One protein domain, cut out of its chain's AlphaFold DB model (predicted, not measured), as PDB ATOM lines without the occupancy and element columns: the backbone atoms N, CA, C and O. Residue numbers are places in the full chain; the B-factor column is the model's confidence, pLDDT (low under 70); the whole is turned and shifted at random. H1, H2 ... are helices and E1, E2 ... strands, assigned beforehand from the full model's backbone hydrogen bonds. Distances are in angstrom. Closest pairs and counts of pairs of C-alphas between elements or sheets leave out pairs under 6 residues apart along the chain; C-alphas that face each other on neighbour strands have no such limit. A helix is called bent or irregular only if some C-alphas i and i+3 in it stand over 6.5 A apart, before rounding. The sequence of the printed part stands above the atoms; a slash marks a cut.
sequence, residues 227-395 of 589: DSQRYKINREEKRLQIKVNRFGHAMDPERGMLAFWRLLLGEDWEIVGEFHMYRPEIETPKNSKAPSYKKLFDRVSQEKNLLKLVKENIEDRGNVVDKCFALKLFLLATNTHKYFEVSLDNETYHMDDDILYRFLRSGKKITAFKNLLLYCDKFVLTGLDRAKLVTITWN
ATOM      1  N   ASP A 227     150.467 224.185 200.452       85.12
ATOM      2  CA  ASP A 227     149.969 223.611 199.210       85.12
ATOM      3  C   ASP A 227     150.785 222.383 198.805       85.12
ATOM      4  O   ASP A 227     152.014 222.334 198.896       85.12
ATOM      5  N   SER A 228     150.068 221.345 198.396       86.38
ATOM      6  CA  SER A 228     150.619 220.045 198.042       86.38
ATOM      7  C   SER A 228     149.670 219.304 197.102       86.38
ATOM      8  O   SER A 228     148.596 219.777 196.731       86.38
ATOM      9  N   GLN A 229     150.023 218.075 196.722       83.31
ATOM     10  CA  GLN A 229     149.087 217.228 195.981       83.31
ATOM     11  C   GLN A 229     147.812 216.918 196.782       83.31
ATOM     12  O   GLN A 229     146.760 216.699 196.177       83.31
ATOM     13  N   ARG A 230     147.888 216.935 198.119       85.94
ATOM     14  CA  ARG A 230     146.757 216.655 199.009       85.94
ATOM     15  C   ARG A 230     145.969 217.911 199.386       85.94
ATOM     16  O   ARG A 230     144.746 217.840 199.396       85.94
ATOM     17  N   TYR A 231     146.652 219.024 199.647       90.06
ATOM     18  CA  TYR A 231     146.062 220.283 200.112       90.06
ATOM     19  C   TYR A 231     146.181 221.393 199.067       90.06
ATOM     20  O   TYR A 231     147.255 221.585 198.502       90.06
ATOM     21  N   LYS A 232     145.116 222.167 198.862       93.25
ATOM     22  CA  LYS A 232     145.185 223.495 198.232       93.25
ATOM     23  C   LYS A 232     144.524 224.509 199.159       93.25
ATOM     24  O   LYS A 232     143.379 224.295 199.562       93.25
ATOM     25  N   ILE A 233     145.227 225.579 199.498       93.56
ATOM     26  CA  ILE A 233     144.823 226.554 200.510       93.56
ATOM     27  C   ILE A 233     144.798 227.940 199.870       93.56
ATOM     28  O   ILE A 233     145.827 228.450 199.439       93.56
ATOM     29  N   ASN A 234     143.635 228.585 199.863       93.69
ATOM     30  CA  ASN A 234     143.521 230.008 199.565       93.69
ATOM     31  C   ASN A 234     143.164 230.749 200.858       93.69
ATOM     32  O   ASN A 234     142.040 230.645 201.340       93.69
ATOM     33  N   ARG A 235     144.127 231.475 201.437       91.50
ATOM     34  CA  ARG A 235     143.927 232.188 202.710       91.50
ATOM     35  C   ARG A 235     143.084 233.452 202.558       91.50
ATOM     36  O   ARG A 235     142.352 233.785 203.484       91.50
ATOM     37  N   GLU A 236     143.151 234.117 201.407       92.31
ATOM     38  CA  GLU A 236     142.368 235.326 201.122       92.31
ATOM     39  C   GLU A 236     140.883 234.988 200.974       92.31
ATOM     40  O   GLU A 236     140.030 235.619 201.591       92.31
ATOM     41  N   GLU A 237     140.583 233.921 200.229       94.94
ATOM     42  CA  GLU A 237     139.217 233.411 200.048       94.94
ATOM     43  C   GLU A 237     138.744 232.524 201.211       94.94
ATOM     44  O   GLU A 237     137.625 232.018 201.167       94.94
ATOM     45  N   LYS A 238     139.594 232.285 202.221       96.12
ATOM     46  CA  LYS A 238     139.361 231.311 203.301       96.12
ATOM     47  C   LYS A 238     138.850 229.963 202.774       96.12
ATOM     48  O   LYS A 238     137.841 229.430 203.228       96.12
ATOM     49  N   ARG A 239     139.558 229.384 201.804       96.75
ATOM     50  CA  ARG A 239     139.210 228.099 201.186       96.75
ATOM     51  C   ARG A 239     140.284 227.048 201.433       96.75
ATOM     52  O   ARG A 239     141.458 227.273 201.140       96.75
ATOM     53  N   LEU A 240     139.868 225.869 201.886       96.62
ATOM     54  CA  LEU A 240     140.704 224.680 202.034       96.62
ATOM     55  C   LEU A 240     140.146 223.538 201.182       96.62
ATOM     56  O   LEU A 240     139.024 223.085 201.382       96.62
ATOM     57  N   GLN A 241     140.948 223.021 200.260       96.38
ATOM     58  CA  GLN A 241     140.588 221.883 199.420       96.38
ATOM     59  C   GLN A 241     141.473 220.678 199.738       96.38
ATOM     60  O   GLN A 241     142.702 220.780 199.712       96.38
ATOM     61  N   ILE A 242     140.841 219.535 200.013       94.62
ATOM     62  CA  ILE A 242     141.505 218.279 200.378       94.62
ATOM     63  C   ILE A 242     141.151 217.202 199.355       94.62
ATOM     64  O   ILE A 242     139.978 216.940 199.087       94.62
ATOM     65  N   LYS A 243     142.171 216.558 198.785       92.38
ATOM     66  CA  LYS A 243     142.003 215.458 197.827       92.38
ATOM     67  C   LYS A 243     141.651 214.148 198.533       92.38
ATOM     68  O   LYS A 243     142.502 213.574 199.196       92.38
ATOM     69  N   VAL A 244     140.453 213.625 198.302       89.25
ATOM     70  CA  VAL A 244     139.986 212.321 198.791       89.25
ATOM     71  C   VAL A 244     140.388 211.219 197.806       89.25
ATOM     72  O   VAL A 244     140.049 211.263 196.621       89.25
ATOM     73  N   ASN A 245     141.137 210.222 198.286       83.38
ATOM     74  CA  ASN A 245     141.736 209.201 197.421       83.38
ATOM     75  C   ASN A 245     140.878 207.940 197.226       83.38
ATOM     76  O   ASN A 245     141.005 207.321 196.161       83.38
ATOM     77  N   ARG A 246     140.016 207.566 198.189       85.81
ATOM     78  CA  ARG A 246     139.109 206.406 198.083       85.81
ATOM     79  C   ARG A 246     137.694 206.690 198.602       85.81
ATOM     80  O   ARG A 246     137.455 207.523 199.482       85.81
ATOM     81  N   PHE A 247     136.728 205.955 198.052       85.19
ATOM     82  CA  PHE A 247     135.302 206.097 198.366       85.19
ATOM     83  C   PHE A 247     134.818 205.235 199.535       85.19
ATOM     84  O   PHE A 247     133.911 205.659 200.254       85.19
ATOM     85  N   GLY A 248     135.395 204.055 199.781       72.19
ATOM     86  CA  GLY A 248     134.867 203.111 200.778       72.19
ATOM     87  C   GLY A 248     135.627 203.066 202.103       72.19
ATOM     88  O   GLY A 248     135.021 202.846 203.151       72.19
ATOM     89  N   HIS A 249     136.928 203.344 202.106       68.88
ATOM     90  CA  HIS A 249     137.777 203.055 203.259       68.88
ATOM     91  C   HIS A 249     137.560 204.034 204.433       68.88
ATOM     92  O   HIS A 249     137.882 205.218 204.358       68.88
ATOM     93  N   ALA A 250     137.003 203.548 205.549       56.19
ATOM     94  CA  ALA A 250     136.719 204.364 206.740       56.19
ATOM     95  C   ALA A 250     137.981 204.914 207.428       56.19
ATOM     96  O   ALA A 250     137.896 205.914 208.131       56.19
ATOM     97  N   MET A 251     139.136 204.284 207.200       54.84
ATOM     98  CA  MET A 251     140.432 204.743 207.706       54.84
ATOM     99  C   MET A 251     141.220 205.551 206.662       54.84
ATOM    100  O   MET A 251     142.433 205.632 206.768       54.84
ATOM    101  N   ASP A 252     140.605 206.109 205.620       70.81
ATOM    102  CA  ASP A 252     141.339 207.064 204.779       70.81
ATOM    103  C   ASP A 252     141.647 208.341 205.581       70.81
ATOM    104  O   ASP A 252     140.706 208.947 206.116       70.81
ATOM    105  N   PRO A 253     142.919 208.788 205.652       74.62
ATOM    106  CA  PRO A 253     143.302 209.966 206.427       74.62
ATOM    107  C   PRO A 253     142.486 211.204 206.074       74.62
ATOM    108  O   PRO A 253     142.132 211.987 206.952       74.62
ATOM    109  N   GLU A 254     142.119 211.360 204.802       86.00
ATOM    110  CA  GLU A 254     141.486 212.581 204.316       86.00
ATOM    111  C   GLU A 254     140.085 212.815 204.891       86.00
ATOM    112  O   GLU A 254     139.652 213.962 204.983       86.00
ATOM    113  N   ARG A 255     139.395 211.771 205.365       83.75
ATOM    114  CA  ARG A 255     138.095 211.929 206.044       83.75
ATOM    115  C   ARG A 255     138.258 212.527 207.433       83.75
ATOM    116  O   ARG A 255     137.550 213.472 207.772       83.75
ATOM    117  N   GLY A 256     139.208 211.998 208.203       88.62
ATOM    118  CA  GLY A 256     139.576 212.555 209.502       88.62
ATOM    119  C   GLY A 256     140.113 213.977 209.366       88.62
ATOM    120  O   GLY A 256     139.707 214.851 210.124       88.62
ATOM    121  N   MET A 257     140.920 214.241 208.330       91.50
ATOM    122  CA  MET A 257     141.406 215.587 208.009       91.50
ATOM    123  C   MET A 257     140.248 216.552 207.746       91.50
ATOM    124  O   MET A 257     140.216 217.630 208.330       91.50
ATOM    125  N   LEU A 258     139.280 216.181 206.901       93.75
ATOM    126  CA  LEU A 258     138.105 217.015 206.624       93.75
ATOM    127  C   LEU A 258     137.312 217.324 207.902       93.75
ATOM    128  O   LEU A 258     136.926 218.473 208.112       93.75
ATOM    129  N   ALA A 259     137.115 216.333 208.776       92.94
ATOM    130  CA  ALA A 259     136.448 216.527 210.063       92.94
ATOM    131  C   ALA A 259     137.238 217.464 210.994       92.94
ATOM    132  O   ALA A 259     136.673 218.402 211.557       92.94
ATOM    133  N   PHE A 260     138.550 217.250 211.115       93.81
ATOM    134  CA  PHE A 260     139.445 218.064 211.937       93.81
ATOM    135  C   PHE A 260     139.471 219.523 211.477       93.81
ATOM    136  O   PHE A 260     139.277 220.441 212.274       93.81
ATOM    137  N   TRP A 261     139.655 219.757 210.178       94.38
ATOM    138  CA  TRP A 261     139.683 221.110 209.637       94.38
ATOM    139  C   TRP A 261     138.323 221.791 209.744       94.38
ATOM    140  O   TRP A 261     138.285 222.969 210.091       94.38
ATOM    141  N   ARG A 262     137.207 221.071 209.557       94.75
ATOM    142  CA  ARG A 262     135.871 221.631 209.818       94.75
ATOM    143  C   ARG A 262     135.716 222.062 211.271       94.75
ATOM    144  O   ARG A 262     135.201 223.146 211.529       94.75
ATOM    145  N   LEU A 263     136.175 221.243 212.214       93.94
ATOM    146  CA  LEU A 263     136.120 221.559 213.640       93.94
ATOM    147  C   LEU A 263     136.902 222.835 213.983       93.94
ATOM    148  O   LEU A 263     136.427 223.672 214.753       93.94
ATOM    149  N   LEU A 264     138.097 222.996 213.414       92.88
ATOM    150  CA  LEU A 264     138.966 224.129 213.726       92.88
ATOM    151  C   LEU A 264     138.594 225.409 212.975       92.88
ATOM    152  O   LEU A 264     138.559 226.485 213.576       92.88
ATOM    153  N   LEU A 265     138.314 225.308 211.679       93.31
ATOM    154  CA  LEU A 265     138.062 226.464 210.820       93.31
ATOM    155  C   LEU A 265     136.602 226.937 210.886       93.31
ATOM    156  O   LEU A 265     136.333 228.107 210.626       93.31
ATOM    157  N   GLY A 266     135.677 226.071 211.307       92.12
ATOM    158  CA  GLY A 266     134.258 226.394 211.426       92.12
ATOM    159  C   GLY A 266     133.596 226.659 210.074       92.12
ATOM    160  O   GLY A 266     134.015 226.128 209.048       92.12
ATOM    161  N   GLU A 267     132.540 227.469 210.086       91.00
ATOM    162  CA  GLU A 267     131.815 227.902 208.878       91.00
ATOM    163  C   GLU A 267     132.467 229.133 208.215       91.00
ATOM    164  O   GLU A 267     132.058 229.541 207.134       91.00
ATOM    165  N   ASP A 268     133.503 229.715 208.836       92.88
ATOM    166  CA  ASP A 268     134.237 230.873 208.299       92.88
ATOM    167  C   ASP A 268     135.116 230.514 207.093       92.88
ATOM    168  O   ASP A 268     135.627 231.408 206.416       92.88
ATOM    169  N   TRP A 269     135.342 229.218 206.873       95.75
ATOM    170  CA  TRP A 269     136.127 228.684 205.771       95.75
ATOM    171  C   TRP A 269     135.288 227.757 204.903       95.75
ATOM    172  O   TRP A 269     134.571 226.890 205.406       95.75
ATOM    173  N   GLU A 270     135.475 227.876 203.591       97.38
ATOM    174  CA  GLU A 270     134.963 226.906 202.633       97.38
ATOM    175  C   GLU A 270     135.878 225.670 202.611       97.38
ATOM    176  O   GLU A 270     137.062 225.759 202.272       97.38
ATOM    177  N   ILE A 271     135.328 224.496 202.924       97.44
ATOM    178  CA  ILE A 271     136.033 223.212 202.868       97.44
ATOM    179  C   ILE A 271     135.529 222.387 201.687       97.44
ATOM    180  O   ILE A 271     134.368 221.981 201.623       97.44
ATOM    181  N   VAL A 272     136.436 222.067 200.768       97.56
ATOM    182  CA  VAL A 272     136.139 221.354 199.521       97.56
ATOM    183  C   VAL A 272     136.751 219.957 199.540       97.56
ATOM    184  O   VAL A 272     137.964 219.803 199.684       97.56
ATOM    185  N   GLY A 273     135.926 218.930 199.329       96.50
ATOM    186  CA  GLY A 273     136.406 217.568 199.078       96.50
ATOM    187  C   GLY A 273     136.629 217.334 197.583       96.50
ATOM    188  O   GLY A 273     135.682 217.372 196.801       96.50
ATOM    189  N   GLU A 274     137.866 217.084 197.160       96.19
ATOM    190  CA  GLU A 274     138.179 216.789 195.759       96.19
ATOM    191  C   GLU A 274     138.307 215.284 195.519       96.19
ATOM    192  O   GLU A 274     139.184 214.638 196.086       96.19
ATOM    193  N   PHE A 275     137.516 214.741 194.597       94.69
ATOM    194  CA  PHE A 275     137.658 213.369 194.119       94.69
ATOM    195  C   PHE A 275     138.309 213.373 192.741       94.69
ATOM    196  O   PHE A 275     137.706 213.761 191.742       94.69
ATOM    197  N   HIS A 276     139.551 212.904 192.675       93.75
ATOM    198  CA  HIS A 276     140.195 212.646 191.393       93.75
ATOM    199  C   HIS A 276     139.620 211.351 190.817       93.75
ATOM    200  O   HIS A 276     139.791 210.295 191.429       93.75
ATOM    201  N   MET A 277     138.949 211.422 189.672       94.94
ATOM    202  CA  MET A 277     138.169 210.325 189.085       94.94
ATOM    203  C   MET A 277     138.944 209.533 188.031       94.94
ATOM    204  O   MET A 277     138.667 208.354 187.831       94.94
ATOM    205  N   TYR A 278     139.931 210.148 187.378       94.25
ATOM    206  CA  TYR A 278     140.783 209.460 186.410       94.25
ATOM    207  C   TYR A 278     141.804 208.551 187.104       94.25
ATOM    208  O   TYR A 278     142.445 208.953 188.082       94.25
ATOM    209  N   ARG A 279     141.985 207.328 186.604       93.38
ATOM    210  CA  ARG A 279     143.092 206.444 186.992       93.38
ATOM    211  C   ARG A 279     143.695 205.819 185.733       93.38
ATOM    212  O   ARG A 279     142.943 205.487 184.823       93.38
ATOM    213  N   PRO A 280     145.025 205.646 185.672       89.38
ATOM    214  CA  PRO A 280     145.683 205.055 184.510       89.38
ATOM    215  C   PRO A 280     145.336 203.572 184.320       89.38
ATOM    216  O   PRO A 280     145.306 203.097 183.194       89.38
ATOM    217  N   GLU A 281     145.060 202.848 185.411       89.88
ATOM    218  CA  GLU A 281     144.894 201.393 185.400       89.88
ATOM    219  C   GLU A 281     143.714 200.946 186.274       89.88
ATOM    220  O   GLU A 281     143.375 201.584 187.280       89.88
ATOM    221  N   ILE A 282     143.113 199.805 185.915       91.19
ATOM    222  CA  ILE A 282     142.070 199.145 186.718       91.19
ATOM    223  C   ILE A 282     142.662 198.686 188.047       91.19
ATOM    224  O   ILE A 282     142.179 199.048 189.120       91.19
ATOM    225  N   GLU A 283     143.742 197.920 187.967       90.25
ATOM    226  CA  GLU A 283     144.454 197.361 189.099       90.25
ATOM    227  C   GLU A 283     145.947 197.542 188.866       90.25
ATOM    228  O   GLU A 283     146.456 197.256 187.791       90.25
ATOM    229  N   THR A 284     146.629 198.017 189.898       82.38
ATOM    230  CA  THR A 284     148.087 198.070 189.943       82.38
ATOM    231  C   THR A 284     148.568 196.913 190.812       82.38
ATOM    232  O   THR A 284     147.827 196.537 191.728       82.38
ATOM    233  N   PRO A 285     149.810 196.422 190.647       75.38
ATOM    234  CA  PRO A 285     150.398 195.461 191.578       75.38
ATOM    235  C   PRO A 285     150.190 195.905 193.031       75.38
ATOM    236  O   PRO A 285     150.247 197.112 193.306       75.38
ATOM    237  N   LYS A 286     149.954 194.957 193.954       59.31
ATOM    238  CA  LYS A 286     149.630 195.238 195.372       59.31
ATOM    239  C   LYS A 286     150.575 196.274 196.011       59.31
ATOM    240  O   LYS A 286     150.121 197.103 196.793       59.31
ATOM    241  N   ASN A 287     151.835 196.312 195.569       59.97
ATOM    242  CA  ASN A 287     152.904 197.143 196.137       59.97
ATOM    243  C   ASN A 287     153.219 198.419 195.326       59.97
ATOM    244  O   ASN A 287     154.101 199.198 195.686       59.97
ATOM    245  N   SER A 288     152.500 198.678 194.229       70.62
ATOM    246  CA  SER A 288     152.689 199.893 193.430       70.62
ATOM    247  C   SER A 288     152.094 201.115 194.133       70.62
ATOM    248  O   SER A 288     151.011 201.045 194.712       70.62
ATOM    249  N   LYS A 289     152.748 202.280 194.032       66.94
ATOM    250  CA  LYS A 289     152.181 203.577 194.461       66.94
ATOM    251  C   LYS A 289     151.276 204.208 193.406       66.94
ATOM    252  O   LYS A 289     150.622 205.210 193.697       66.94
ATOM    253  N   ALA A 290     151.227 203.633 192.207       78.88
ATOM    254  CA  ALA A 290     150.395 204.156 191.143       78.88
ATOM    255  C   ALA A 290     148.916 204.131 191.575       78.88
ATOM    256  O   ALA A 290     148.459 203.174 192.221       78.88
ATOM    257  N   PRO A 291     148.172 205.208 191.293       85.06
ATOM    258  CA  PRO A 291     146.754 205.252 191.583       85.06
ATOM    259  C   PRO A 291     146.028 204.285 190.633       85.06
ATOM    260  O   PRO A 291     146.313 204.256 189.442       85.06
ATOM    261  N   SER A 292     145.065 203.515 191.143       91.75
ATOM    262  CA  SER A 292     144.238 202.596 190.344       91.75
ATOM    263  C   SER A 292     142.758 202.734 190.681       91.75
ATOM    264  O   SER A 292     142.401 203.290 191.729       91.75
ATOM    265  N   TYR A 293     141.887 202.236 189.803       93.81
ATOM    266  CA  TYR A 293     140.447 202.204 190.066       93.81
ATOM    267  C   TYR A 293     140.087 201.265 191.217       93.81
ATOM    268  O   TYR A 293     139.254 201.620 192.047       93.81
ATOM    269  N   LYS A 294     140.783 200.132 191.354       91.38
ATOM    270  CA  LYS A 294     140.632 199.226 192.499       91.38
ATOM    271  C   LYS A 294     140.902 199.931 193.826       91.38
ATOM    272  O   LYS A 294     140.107 199.820 194.747       91.38
ATOM    273  N   LYS A 295     141.956 200.750 193.905       88.88
ATOM    274  CA  LYS A 295     142.225 201.571 195.101       88.88
ATOM    275  C   LYS A 295     141.166 202.649 195.326       88.88
ATOM    276  O   LYS A 295     140.839 202.933 196.469       88.88
ATOM    277  N   LEU A 296     140.641 203.265 194.264       90.81
ATOM    278  CA  LEU A 296     139.595 204.289 194.373       90.81
ATOM    279  C   LEU A 296     138.281 203.711 194.929       90.81
ATOM    280  O   LEU A 296     137.622 204.360 195.746       90.81
ATOM    281  N   PHE A 297     137.911 202.500 194.506       92.00
ATOM    282  CA  PHE A 297     136.660 201.832 194.886       92.00
ATOM    283  C   PHE A 297     136.802 200.827 196.032       92.00
ATOM    284  O   PHE A 297     135.836 200.147 196.364       92.00
ATOM    285  N   ASP A 298     137.975 200.772 196.655       86.75
ATOM    286  CA  ASP A 298     138.277 199.894 197.778       86.75
ATOM    287  C   ASP A 298     137.225 200.012 198.895       86.75
ATOM    288  O   ASP A 298     136.915 201.114 199.372       86.75
ATOM    289  N   ARG A 299     136.668 198.860 199.296       82.81
ATOM    290  CA  ARG A 299     135.612 198.697 200.317       82.81
ATOM    291  C   ARG A 299     134.290 199.402 200.003       82.81
ATOM    292  O   ARG A 299     133.501 199.690 200.908       82.81
ATOM    293  N   VAL A 300     134.014 199.693 198.737       87.19
ATOM    294  CA  VAL A 300     132.710 200.211 198.308       87.19
ATOM    295  C   VAL A 300     131.746 199.053 198.050       87.19
ATOM    296  O   VAL A 300     132.081 198.084 197.381       87.19
ATOM    297  N   SER A 301     130.493 199.170 198.503       86.69
ATOM    298  CA  SER A 301     129.474 198.115 198.301       86.69
ATOM    299  C   SER A 301     129.229 197.729 196.831       86.69
ATOM    300  O   SER A 301     128.828 196.608 196.539       86.69
ATOM    301  N   GLN A 302     129.473 198.661 195.906       88.88
ATOM    302  CA  GLN A 302     129.316 198.502 194.459       88.88
ATOM    303  C   GLN A 302     130.651 198.270 193.729       88.88
ATOM    304  O   GLN A 302     130.702 198.442 192.513       88.88
ATOM    305  N   GLU A 303     131.731 197.894 194.428       92.50
ATOM    306  CA  GLU A 303     133.086 197.779 193.856       92.50
ATOM    307  C   GLU A 303     133.114 196.958 192.556       92.50
ATOM    308  O   GLU A 303     133.592 197.445 191.535       92.50
ATOM    309  N   LYS A 304     132.511 195.760 192.542       93.12
ATOM    310  CA  LYS A 304     132.468 194.903 191.340       93.12
ATOM    311  C   LYS A 304     131.792 195.589 190.145       93.12
ATOM    312  O   LYS A 304     132.297 195.515 189.028       93.12
ATOM    313  N   ASN A 305     130.674 196.279 190.384       93.56
ATOM    314  CA  ASN A 305     129.930 196.988 189.341       93.56
ATOM    315  C   ASN A 305     130.711 198.201 188.821       93.56
ATOM    316  O   ASN A 305     130.734 198.449 187.618       93.56
ATOM    317  N   LEU A 306     131.384 198.928 189.715       95.56
ATOM    318  CA  LEU A 306     132.237 200.064 189.365       95.56
ATOM    319  C   LEU A 306     133.439 199.630 188.525       95.56
ATOM    320  O   LEU A 306     133.728 200.258 187.509       95.56
ATOM    321  N   LEU A 307     134.110 198.543 188.914       96.00
ATOM    322  CA  LEU A 307     135.244 197.999 188.164       96.00
ATOM    323  C   LEU A 307     134.823 197.512 186.778       96.00
ATOM    324  O   LEU A 307     135.527 197.783 185.807       96.00
ATOM    325  N   LYS A 308     133.660 196.857 186.667       95.62
ATOM    326  CA  LYS A 308     133.089 196.470 185.371       95.62
ATOM    327  C   LYS A 308     132.822 197.693 184.488       95.62
ATOM    328  O   LYS A 308     133.291 197.732 183.358       95.62
ATOM    329  N   LEU A 309     132.144 198.706 185.026       95.25
ATOM    330  CA  LEU A 309     131.796 199.924 184.291       95.25
ATOM    331  C   LEU A 309     133.035 200.686 183.793       95.25
ATOM    332  O   LEU A 309     133.044 201.232 182.694       95.25
ATOM    333  N   VAL A 310     134.088 200.742 184.607       95.94
ATOM    334  CA  VAL A 310     135.356 201.357 184.208       95.94
ATOM    335  C   VAL A 310     136.081 200.524 183.158       95.94
ATOM    336  O   VAL A 310     136.645 201.101 182.235       95.94
ATOM    337  N   LYS A 311     136.063 199.193 183.275       95.56
ATOM    338  CA  LYS A 311     136.658 198.305 182.273       95.56
ATOM    339  C   LYS A 311     136.024 198.523 180.897       95.56
ATOM    340  O   LYS A 311     136.751 198.771 179.945       95.56
ATOM    341  N   GLU A 312     134.694 198.540 180.837       94.69
ATOM    342  CA  GLU A 312     133.937 198.854 179.616       94.69
ATOM    343  C   GLU A 312     134.320 200.242 179.071       94.69
ATOM    344  O   GLU A 312     134.613 200.396 177.893       94.69
ATOM    345  N   ASN A 313     134.443 201.261 179.930       93.44
ATOM    346  CA  ASN A 313     134.874 202.597 179.500       93.44
ATOM    347  C   ASN A 313     136.315 202.640 178.953       93.44
ATOM    348  O   ASN A 313     136.621 203.439 178.065       93.44
ATOM    349  N   ILE A 314     137.220 201.820 179.490       92.31
ATOM    350  CA  ILE A 314     138.590 201.703 178.977       92.31
ATOM    351  C   ILE A 314     138.576 201.062 177.588       92.31
ATOM    352  O   ILE A 314     139.208 201.599 176.680       92.31
ATOM    353  N   GLU A 315     137.837 199.964 177.428       92.69
ATOM    354  CA  GLU A 315     137.734 199.198 176.180       92.69
ATOM    355  C   GLU A 315     137.023 199.993 175.072       92.69
ATOM    356  O   GLU A 315     137.531 200.073 173.954       92.69
ATOM    357  N   ASP A 316     135.913 200.661 175.394       92.94
ATOM    358  CA  ASP A 316     135.049 201.315 174.402       92.94
ATOM    359  C   ASP A 316     135.431 202.776 174.123       92.94
ATOM    360  O   ASP A 316     135.185 203.299 173.034       92.94
ATOM    361  N   ARG A 317     135.980 203.478 175.123       90.12
ATOM    362  CA  ARG A 317     136.172 204.943 175.086       90.12
ATOM    363  C   ARG A 317     137.604 205.377 175.384       90.12
ATOM    364  O   ARG A 317     137.832 206.563 175.609       90.12
ATOM    365  N   GLY A 318     138.563 204.453 175.424       90.94
ATOM    366  CA  GLY A 318     139.976 204.779 175.638       90.94
ATOM    367  C   GLY A 318     140.250 205.444 176.991       90.94
ATOM    368  O   GLY A 318     141.092 206.333 177.084       90.94
ATOM    369  N   ASN A 319     139.513 205.048 178.033       92.19
ATOM    370  CA  ASN A 319     139.627 205.578 179.398       92.19
ATOM    371  C   ASN A 319     139.293 207.079 179.545       92.19
ATOM    372  O   ASN A 319     139.760 207.754 180.465       92.19
ATOM    373  N   VAL A 320     138.468 207.627 178.651       92.94
ATOM    374  CA  VAL A 320     137.995 209.010 178.773       92.94
ATOM    375  C   VAL A 320     137.032 209.125 179.958       92.94
ATOM    376  O   VAL A 320     136.012 208.440 180.016       92.94
ATOM    377  N   VAL A 321     137.343 210.010 180.911       93.88
ATOM    378  CA  VAL A 321     136.484 210.322 182.065       93.88
ATOM    379  C   VAL A 321     135.878 211.708 181.876       93.88
ATOM    380  O   VAL A 321     136.464 212.718 182.263       93.88
ATOM    381  N   ASP A 322     134.702 211.750 181.251       92.56
ATOM    382  CA  ASP A 322     133.920 212.976 181.082       92.56
ATOM    383  C   ASP A 322     133.051 213.300 182.315       92.56
ATOM    384  O   ASP A 322     133.024 212.571 183.311       92.56
ATOM    385  N   LYS A 323     132.335 214.427 182.249       93.94
ATOM    386  CA  LYS A 323     131.507 214.964 183.340       93.94
ATOM    387  C   LYS A 323     130.393 213.999 183.765       93.94
ATOM    388  O   LYS A 323     130.222 213.744 184.958       93.94
ATOM    389  N   CYS A 324     129.662 213.437 182.801       92.19
ATOM    390  CA  CYS A 324     128.547 212.527 183.062       92.19
ATOM    391  C   CYS A 324     129.043 211.198 183.639       92.19
ATOM    392  O   CYS A 324     128.461 210.675 184.591       92.19
ATOM    393  N   PHE A 325     130.143 210.668 183.103       94.44
ATOM    394  CA  PHE A 325     130.747 209.433 183.587       94.44
ATOM    395  C   PHE A 325     131.318 209.597 184.999       94.44
ATOM    396  O   PHE A 325     131.063 208.757 185.864       94.44
ATOM    397  N   ALA A 326     132.010 210.706 185.274       95.19
ATOM    398  CA  ALA A 326     132.501 211.037 186.609       95.19
ATOM    399  C   ALA A 326     131.360 211.112 187.637       95.19
ATOM    400  O   ALA A 326     131.452 210.489 188.697       95.19
ATOM    401  N   LEU A 327     130.264 211.810 187.315       95.25
ATOM    402  CA  LEU A 327     129.100 211.892 188.199       95.25
ATOM    403  C   LEU A 327     128.451 210.513 188.408       95.25
ATOM    404  O   LEU A 327     128.157 210.141 189.542       95.25
ATOM    405  N   LYS A 328     128.308 209.705 187.350       94.56
ATOM    406  CA  LYS A 328     127.785 208.331 187.448       94.56
ATOM    407  C   LYS A 328     128.632 207.459 188.379       94.56
ATOM    408  O   LYS A 328     128.080 206.781 189.248       94.56
ATOM    409  N   LEU A 329     129.959 207.489 188.234       95.00
ATOM    410  CA  LEU A 329     130.877 206.767 189.119       95.00
ATOM    411  C   LEU A 329     130.738 207.237 190.568       95.00
ATOM    412  O   LEU A 329     130.659 206.404 191.467       95.00
ATOM    413  N   PHE A 330     130.661 208.548 190.795       94.50
ATOM    414  CA  PHE A 330     130.480 209.118 192.127       94.50
ATOM    415  C   PHE A 330     129.170 208.650 192.782       94.50
ATOM    416  O   PHE A 330     129.185 208.183 193.925       94.50
ATOM    417  N   LEU A 331     128.044 208.710 192.066       92.94
ATOM    418  CA  LEU A 331     126.734 208.308 192.593       92.94
ATOM    419  C   LEU A 331     126.656 206.799 192.881       92.94
ATOM    420  O   LEU A 331     126.051 206.369 193.869       92.94
ATOM    421  N   LEU A 332     127.291 205.971 192.050       92.62
ATOM    422  CA  LEU A 332     127.410 204.533 192.300       92.62
ATOM    423  C   LEU A 332     128.319 204.250 193.499       92.62
ATOM    424  O   LEU A 332     127.941 203.479 194.383       92.62
ATOM    425  N   ALA A 333     129.479 204.907 193.571       91.25
ATOM    426  CA  ALA A 333     130.463 204.681 194.623       91.25
ATOM    427  C   ALA A 333     129.979 205.114 196.010       91.25
ATOM    428  O   ALA A 333     130.316 204.498 197.019       91.25
ATOM    429  N   THR A 334     129.129 206.133 196.061       88.56
ATOM    430  CA  THR A 334     128.494 206.608 197.296       88.56
ATOM    431  C   THR A 334     127.158 205.912 197.585       88.56
ATOM    432  O   THR A 334     126.545 206.169 198.620       88.56
ATOM    433  N   ASN A 335     126.719 204.996 196.709       87.56
ATOM    434  CA  ASN A 335     125.419 204.316 196.760       87.56
ATOM    435  C   ASN A 335     124.220 205.288 196.798       87.56
ATOM    436  O   ASN A 335     123.190 205.017 197.417       87.56
ATOM    437  N   THR A 336     124.364 206.435 196.138       88.06
ATOM    438  CA  THR A 336     123.375 207.518 196.087       88.06
ATOM    439  C   THR A 336     122.580 207.543 194.779       88.06
ATOM    440  O   THR A 336     121.539 208.184 194.721       88.06
ATOM    441  N   HIS A 337     122.976 206.755 193.774       88.06
ATOM    442  CA  HIS A 337     122.276 206.592 192.484       88.06
ATOM    443  C   HIS A 337     120.789 206.189 192.581       88.06
ATOM    444  O   HIS A 337     120.059 206.316 191.609       88.06
ATOM    445  N   LYS A 338     120.337 205.659 193.728       86.06
ATOM    446  CA  LYS A 338     118.919 205.329 193.977       86.06
ATOM    447  C   LYS A 338     118.065 206.545 194.332       86.06
ATOM    448  O   LYS A 338     116.845 206.460 194.313       86.06
ATOM    449  N   TYR A 339     118.718 207.625 194.741       85.44
ATOM    450  CA  TYR A 339     118.089 208.861 195.188       85.44
ATOM    451  C   TYR A 339     118.303 209.969 194.164       85.44
ATOM    452  O   TYR A 339     117.406 210.763 193.932       85.44
ATOM    453  N   PHE A 340     119.484 210.004 193.553       86.19
ATOM    454  CA  PHE A 340     119.961 211.113 192.743       86.19
ATOM    455  C   PHE A 340     120.205 210.678 191.299       86.19
ATOM    456  O   PHE A 340     120.759 209.603 191.052       86.19
ATOM    457  N   GLU A 341     119.825 211.539 190.359       82.94
ATOM    458  CA  GLU A 341     119.946 211.302 188.921       82.94
ATOM    459  C   GLU A 341     121.186 211.983 188.328       82.94
ATOM    460  O   GLU A 341     121.762 212.907 188.899       82.94
ATOM    461  N   VAL A 342     121.607 211.532 187.144       79.88
ATOM    462  CA  VAL A 342     122.688 212.176 186.387       79.88
ATOM    463  C   VAL A 342     122.075 213.283 185.526       79.88
ATOM    464  O   VAL A 342     121.717 213.047 184.376       79.88
ATOM    465  N   SER A 343     121.949 214.488 186.081       79.50
ATOM    466  CA  SER A 343     121.492 215.685 185.359       79.50
ATOM    467  C   SER A 343     122.396 216.865 185.693       79.50
ATOM    468  O   SER A 343     122.556 217.186 186.861       79.50
ATOM    469  N   LEU A 344     123.037 217.486 184.702       79.12
ATOM    470  CA  LEU A 344     124.036 218.539 184.918       79.12
ATOM    471  C   LEU A 344     123.553 219.872 184.353       79.12
ATOM    472  O   LEU A 344     123.190 219.941 183.180       79.12
ATOM    473  N   ASP A 345     123.672 220.933 185.150       74.50
ATOM    474  CA  ASP A 345     123.582 222.316 184.680       74.50
ATOM    475  C   ASP A 345     124.984 222.931 184.714       74.50
ATOM    476  O   ASP A 345     125.559 223.131 185.782       74.50
ATOM    477  N   ASN A 346     125.575 223.175 183.541       69.81
ATOM    478  CA  ASN A 346     126.828 223.926 183.396       69.81
ATOM    479  C   ASN A 346     127.937 223.531 184.405       69.81
ATOM    480  O   ASN A 346     128.360 224.320 185.248       69.81
ATOM    481  N   GLU A 347     128.412 222.279 184.314       87.38
ATOM    482  CA  GLU A 347     129.438 221.672 185.201       87.38
ATOM    483  C   GLU A 347     129.059 221.559 186.679       87.38
ATOM    484  O   GLU A 347     129.879 221.115 187.484       87.38
ATOM    485  N   THR A 348     127.839 221.921 187.052       91.62
ATOM    486  CA  THR A 348     127.372 221.869 188.431       91.62
ATOM    487  C   THR A 348     126.254 220.846 188.559       91.62
ATOM    488  O   THR A 348     125.331 220.780 187.750       91.62
ATOM    489  N   TYR A 349     126.363 220.012 189.587       93.75
ATOM    490  CA  TYR A 349     125.320 219.101 190.026       93.75
ATOM    491  C   TYR A 349     124.811 219.571 191.385       93.75
ATOM    492  O   TYR A 349     125.555 219.539 192.367       93.75
ATOM    493  N   HIS A 350     123.557 220.005 191.447       93.25
ATOM    494  CA  HIS A 350     122.919 220.356 192.707       93.25
ATOM    495  C   HIS A 350     122.109 219.168 193.228       93.25
ATOM    496  O   HIS A 350     121.262 218.628 192.518       93.25
ATOM    497  N   MET A 351     122.376 218.747 194.463       93.62
ATOM    498  CA  MET A 351     121.548 217.754 195.142       93.62
ATOM    499  C   MET A 351     120.238 218.401 195.583       93.62
ATOM    500  O   MET A 351     120.266 219.273 196.445       93.62
ATOM    501  N   ASP A 352     119.122 217.935 195.025       93.06
ATOM    502  CA  ASP A 352     117.780 218.373 195.411       93.06
ATOM    503  C   ASP A 352     117.528 218.214 196.920       93.06
ATOM    504  O   ASP A 352     117.869 217.189 197.520       93.06
ATOM    505  N   ASP A 353     116.912 219.235 197.508       95.00
ATOM    506  CA  ASP A 353     116.722 219.389 198.948       95.00
ATOM    507  C   ASP A 353     115.828 218.286 199.551       95.00
ATOM    508  O   ASP A 353     116.175 217.693 200.584       95.00
ATOM    509  N   ASP A 354     114.725 217.930 198.885       93.00
ATOM    510  CA  ASP A 354     113.785 216.903 199.353       93.00
ATOM    511  C   ASP A 354     114.378 215.496 199.227       93.00
ATOM    512  O   ASP A 354     114.178 214.614 200.079       93.00
ATOM    513  N   ILE A 355     115.121 215.250 198.150       92.50
ATOM    514  CA  ILE A 355     115.857 213.998 197.955       92.50
ATOM    515  C   ILE A 355     116.985 213.879 198.984       92.50
ATOM    516  O   ILE A 355     117.132 212.820 199.604       92.50
ATOM    517  N   LEU A 356     117.747 214.949 199.217       94.19
ATOM    518  CA  LEU A 356     118.825 214.990 200.201       94.19
ATOM    519  C   LEU A 356     118.312 214.702 201.607       94.19
ATOM    520  O   LEU A 356     118.883 213.859 202.304       94.19
ATOM    521  N   TYR A 357     117.211 215.334 202.012       91.88
ATOM    522  CA  TYR A 357     116.594 215.084 203.310       91.88
ATOM    523  C   TYR A 357     116.191 213.610 203.478       91.88
ATOM    524  O   TYR A 357     116.522 212.974 204.486       91.88
ATOM    525  N   ARG A 358     115.544 213.020 202.462       90.75
ATOM    526  CA  ARG A 358     115.188 211.590 202.458       90.75
ATOM    527  C   ARG A 358     116.421 210.693 202.511       90.75
ATOM    528  O   ARG A 358     116.436 209.725 203.272       90.75
ATOM    529  N   PHE A 359     117.469 211.020 201.758       91.19
ATOM    530  CA  PHE A 359     118.725 210.275 201.770       91.19
ATOM    531  C   PHE A 359     119.392 210.304 203.152       91.19
ATOM    532  O   PHE A 359     119.787 209.250 203.666       91.19
ATOM    533  N   LEU A 360     119.479 211.472 203.792       89.56
ATOM    534  CA  LEU A 360     120.055 211.620 205.131       89.56
ATOM    535  C   LEU A 360     119.320 210.754 206.160       89.56
ATOM    536  O   LEU A 360     119.980 210.064 206.937       89.56
ATOM    537  N   ARG A 361     117.986 210.680 206.086       86.38
ATOM    538  CA  ARG A 361     117.149 209.831 206.956       86.38
ATOM    539  C   ARG A 361     117.093 208.355 206.547       86.38
ATOM    540  O   ARG A 361     116.533 207.544 207.278       86.38
ATOM    541  N   SER A 362     117.647 207.990 205.392       84.44
ATOM    542  CA  SER A 362     117.607 206.611 204.898       84.44
ATOM    543  C   SER A 362     118.648 205.705 205.567       84.44
ATOM    544  O   SER A 362     119.765 206.129 205.860       84.44
ATOM    545  N   GLY A 363     118.329 204.419 205.736       72.44
ATOM    546  CA  GLY A 363     119.249 203.419 206.291       72.44
ATOM    547  C   GLY A 363     119.413 203.478 207.816       72.44
ATOM    548  O   GLY A 363     119.078 204.461 208.464       72.44
ATOM    549  N   LYS A 364     119.931 202.389 208.404       63.81
ATOM    550  CA  LYS A 364     120.077 202.238 209.866       63.81
ATOM    551  C   LYS A 364     121.352 202.866 210.447       63.81
ATOM    552  O   LYS A 364     121.474 202.929 211.661       63.81
ATOM    553  N   LYS A 365     122.316 203.273 209.612       66.56
ATOM    554  CA  LYS A 365     123.623 203.816 210.022       66.56
ATOM    555  C   LYS A 365     123.985 205.049 209.207       66.56
ATOM    556  O   LYS A 365     123.721 205.097 208.001       66.56
ATOM    557  N   ILE A 366     124.641 206.013 209.842       71.94
ATOM    558  CA  ILE A 366     125.327 207.082 209.125       71.94
ATOM    559  C   ILE A 366     126.500 206.482 208.362       71.94
ATOM    560  O   ILE A 366     127.353 205.788 208.908       71.94
ATOM    561  N   THR A 367     126.499 206.704 207.051       75.69
ATOM    562  CA  THR A 367     127.571 206.238 206.180       75.69
ATOM    563  C   THR A 367     128.703 207.253 206.181       75.69
ATOM    564  O   THR A 367     128.491 208.445 206.421       75.69
ATOM    565  N   ALA A 368     129.907 206.804 205.830       78.12
ATOM    566  CA  ALA A 368     131.042 207.708 205.681       78.12
ATOM    567  C   ALA A 368     130.752 208.861 204.704       78.12
ATOM    568  O   ALA A 368     131.198 209.980 204.928       78.12
ATOM    569  N   PHE A 369     129.950 208.613 203.663       85.94
ATOM    570  CA  PHE A 369     129.548 209.654 202.722       85.94
ATOM    571  C   PHE A 369     128.651 210.729 203.356       85.94
ATOM    572  O   PHE A 369     128.872 211.913 203.119       85.94
ATOM    573  N   LYS A 370     127.687 210.349 204.207       88.00
ATOM    574  CA  LYS A 370     126.850 211.327 204.926       88.00
ATOM    575  C   LYS A 370     127.696 212.260 205.797       88.00
ATOM    576  O   LYS A 370     127.474 213.464 205.785       88.00
ATOM    577  N   ASN A 371     128.721 211.724 206.463       87.38
ATOM    578  CA  ASN A 371     129.658 212.537 207.243       87.38
ATOM    579  C   ASN A 371     130.446 213.522 206.368       87.38
ATOM    580  O   ASN A 371     130.651 214.662 206.771       87.38
ATOM    581  N   LEU A 372     130.823 213.145 205.143       90.38
ATOM    582  CA  LEU A 372     131.474 214.081 204.221       90.38
ATOM    583  C   LEU A 372     130.567 215.260 203.837       90.38
ATOM    584  O   LEU A 372     131.064 216.378 203.730       90.38
ATOM    585  N   LEU A 373     129.251 215.048 203.699       93.44
ATOM    586  CA  LEU A 373     128.294 216.145 203.479       93.44
ATOM    587  C   LEU A 373     128.262 217.130 204.661       93.44
ATOM    588  O   LEU A 373     127.988 218.319 204.487       93.44
ATOM    589  N   LEU A 374     128.559 216.651 205.874       92.12
ATOM    590  CA  LEU A 374     128.687 217.484 207.070       92.12
ATOM    591  C   LEU A 374     130.041 218.203 207.147       92.12
ATOM    592  O   LEU A 374     130.093 219.337 207.615       92.12
ATOM    593  N   TYR A 375     131.130 217.609 206.669       93.12
ATOM    594  CA  TYR A 375     132.459 218.225 206.779       93.12
ATOM    595  C   TYR A 375     132.785 219.190 205.633       93.12
ATOM    596  O   TYR A 375     133.480 220.181 205.848       93.12
ATOM    597  N   CYS A 376     132.256 218.954 204.434       96.00
ATOM    598  CA  CYS A 376     132.509 219.770 203.242       96.00
ATOM    599  C   CYS A 376     131.359 220.735 202.938       96.00
ATOM    600  O   CYS A 376     130.241 220.521 203.393       96.00
ATOM    601  N   ASP A 377     131.613 221.761 202.132       97.00
ATOM    602  CA  ASP A 377     130.579 222.656 201.580       97.00
ATOM    603  C   ASP A 377     130.200 222.277 200.150       97.00
ATOM    604  O   ASP A 377     129.086 222.523 199.694       97.00
ATOM    605  N   LYS A 378     131.138 221.648 199.441       97.06
ATOM    606  CA  LYS A 378     130.946 221.095 198.104       97.06
ATOM    607  C   LYS A 378     131.959 219.994 197.828       97.06
ATOM    608  O   LYS A 378     133.010 219.913 198.479       97.06
ATOM    609  N   PHE A 379     131.670 219.185 196.816       97.25
ATOM    610  CA  PHE A 379     132.656 218.287 196.227       97.25
ATOM    611  C   PHE A 379     133.063 218.760 194.842       97.25
ATOM    612  O   PHE A 379     132.272 219.353 194.113       97.25
ATOM    613  N   VAL A 380     134.298 218.461 194.464       97.31
ATOM    614  CA  VAL A 380     134.793 218.695 193.109       97.31
ATOM    615  C   VAL A 380     135.303 217.380 192.546       97.31
ATOM    616  O   VAL A 380     136.192 216.757 193.122       97.31
ATOM    617  N   LEU A 381     134.746 216.956 191.416       97.19
ATOM    618  CA  LEU A 381     135.238 215.817 190.654       97.19
ATOM    619  C   LEU A 381     136.266 216.315 189.641       97.19
ATOM    620  O   LEU A 381     135.977 217.232 188.866       97.19
ATOM    621  N   THR A 382     137.454 215.713 189.628       95.94
ATOM    622  CA  THR A 382     138.528 216.076 188.693       95.94
ATOM    623  C   THR A 382     138.929 214.916 187.787       95.94
ATOM    624  O   THR A 382     138.902 213.754 188.190       95.94
ATOM    625  N   GLY A 383     139.272 215.229 186.539       93.69
ATOM    626  CA  GLY A 383     139.718 214.282 185.516       93.69
ATOM    627  C   GLY A 383     141.238 214.196 185.439       93.69
ATOM    628  O   GLY A 383     141.925 214.476 186.423       93.69
ATOM    629  N   LEU A 384     141.760 213.835 184.264       91.75
ATOM    630  CA  LEU A 384     143.195 213.864 183.963       91.75
ATOM    631  C   LEU A 384     143.797 215.240 184.314       91.75
ATOM    632  O   LEU A 384     143.116 216.262 184.223       91.75
ATOM    633  N   ASP A 385     145.030 215.253 184.823       89.56
ATOM    634  CA  ASP A 385     145.741 216.463 185.282       89.56
ATOM    635  C   ASP A 385     144.997 217.304 186.333       89.56
ATOM    636  O   ASP A 385     145.300 218.474 186.564       89.56
ATOM    637  N   ARG A 386     144.021 216.693 187.018       90.88
ATOM    638  CA  ARG A 386     143.122 217.348 187.981       90.88
ATOM    639  C   ARG A 386     142.301 218.488 187.364       90.88
ATOM    640  O   ARG A 386     141.865 219.384 188.091       90.88
ATOM    641  N   ALA A 387     142.034 218.435 186.057       93.56
ATOM    642  CA  ALA A 387     141.083 219.332 185.413       93.56
ATOM    643  C   ALA A 387     139.689 219.160 186.041       93.56
ATOM    644  O   ALA A 387     139.224 218.035 186.243       93.56
ATOM    645  N   LYS A 388     139.028 220.268 186.384       95.75
ATOM    646  CA  LYS A 388     137.686 220.252 186.984       95.75
ATOM    647  C   LYS A 388     136.681 219.678 185.981       95.75
ATOM    648  O   LYS A 388     136.602 220.160 184.857       95.75
ATOM    649  N   LEU A 389     135.908 218.676 186.399       95.25
ATOM    650  CA  LEU A 389     134.835 218.084 185.594       95.25
ATOM    651  C   LEU A 389     133.461 218.532 186.087       95.25
ATOM    652  O   LEU A 389     132.651 219.023 185.305       95.25
ATOM    653  N   VAL A 390     133.204 218.336 187.383       96.62
ATOM    654  CA  VAL A 390     131.899 218.584 188.005       96.62
ATOM    655  C   VAL A 390     132.097 219.178 189.393       96.62
ATOM    656  O   VAL A 390     132.922 218.685 190.163       96.62
ATOM    657  N   THR A 391     131.314 220.193 189.734       97.12
ATOM    658  CA  THR A 391     131.121 220.652 191.113       97.12
ATOM    659  C   THR A 391     129.805 220.090 191.629       97.12
ATOM    660  O   THR A 391     128.773 220.273 190.996       97.12
ATOM    661  N   ILE A 392     129.821 219.426 192.778       96.69
ATOM    662  CA  ILE A 392     128.621 218.914 193.436       96.69
ATOM    663  C   ILE A 392     128.313 219.799 194.638       96.69
ATOM    664  O   ILE A 392     129.152 219.921 195.532       96.69
ATOM    665  N   THR A 393     127.123 220.388 194.664       95.94
ATOM    666  CA  THR A 393     126.662 221.280 195.736       95.94
ATOM    667  C   THR A 393     125.375 220.761 196.360       95.94
ATOM    668  O   THR A 393     124.650 219.958 195.771       95.94
ATOM    669  N   TRP A 394     125.095 221.215 197.575       95.75
ATOM    670  CA  TRP A 394     123.866 220.912 198.297       95.75
ATOM    671  C   TRP A 394     123.530 222.048 199.253       95.75
ATOM    672  O   TRP A 394     124.391 222.859 199.607       95.75
ATOM    673  N   ASN A 395     122.286 222.088 199.718       95.31
ATOM    674  CA  ASN A 395     121.904 222.989 200.788       95.31
ATOM    675  C   ASN A 395     122.477 222.509 202.129       95.31
ATOM    676  O   ASN A 395     121.991 221.565 202.760       95.31
TER     677      ASN A 395
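AT A GLANCE: This is residues 227 to 395 of the 589 residues of an uncharacterized protein of Anoxybacillus gonensis (UniProt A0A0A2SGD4). A strongly twisted sheet of six strands forms a wall with helices over one face and the other face bare. H1 covers E2 and E3, H4 covers part of the far half of the sheet, H3 packs on H4 from outside, and H5 lies beyond the E4 edge. The 169 printed residues run E1 E2 H1 E3 H2 H3 H4 E4 H5 H6 E5 E6, six named helices and six named strands. The sheet, E1 E2 E3 E5 E6 E4, is mixed, and the class is mixed, helices and strands. The whole is compact, with a radius of gyration of the C-alphas of 15.6 A and spans of 45 by 37 by 33 A.

HOW THE PARTS SIT: E1, residues 231 to 234, an edge strand, forms a hairpin with E2, residues 239 to 244, where N 232 and O 241 are 2.9 A apart. H1, residues 253 to 268, and E3, residues 270 to 276, complete a strand-helix-strand unit with E2, two parallel neighbour strands with a helix between, its crossover right-handed; N 242 and O 272 are 2.9 A apart. H1 lies over E2 and E3 at a height over the sheet of 8.9 A; its closest C-alpha to E2 is that of Glu 254, 5.7 A from Val 244. H1 is irregular, C-alphas 264 and 267 being 9.4 A apart. H2, residues 293 to 296, touches H3, residues 303 to 317, closest at the C-alphas of Tyr 293 and Leu 307, 7.0 A. H3 and H4, residues 323 to 333, form a helical hairpin at a shallow tilt of 19 degrees, opposite ways; the C-alphas of Leu 306 and Leu 329 are closest, 6.8 A, and H3 touches with residues 303 to 306 alone. H1 and H4 on one face of the sheet make two layers, helices over a sheet. E4, residues 348 to 351, is the other edge strand; H5, residues 353 to 361, is close to but not clearly touching H6, residues 368 to 375. H6 only grazes the sheet and touches H1, closest at Ala 259 and Tyr 375, their C-alphas 5.4 A apart. E5, residues 378 to 382, is parallel to E3, with N 275 and O 380 2.8 A apart, and forms a hairpin with E6, residues 388 to 394, with N 381 and O 390 2.8 A apart. E6 is parallel to E4, with N 349 and O 391 2.8 A apart. Every O i to N i+4 pair is within hydrogen-bond range in H3, H4, H5 and H6, 10 of 12 in H1, and H2 is too short for one.

IN THESE COORDINATES: E1 begins at C-alpha 231 (146.062, 220.283, 200.112) and E6 ends at C-alpha 394 (123.866, 220.912, 198.297). First to last C-alpha, H1 is 22.9 A, H3 20.3 A, E3 18.9 A and E6 17.9 A.

THE WHOLE: The C-alphas of Leu 264 and Asp 316, the two farthest apart, are 45.6 A apart. The printed part has no cut; the links E3 to H2 and H4 to E4 are long. Nine residues have pLDDT under 70: 249 to 251, 286 to 287, 289, 346 and 364 to 365.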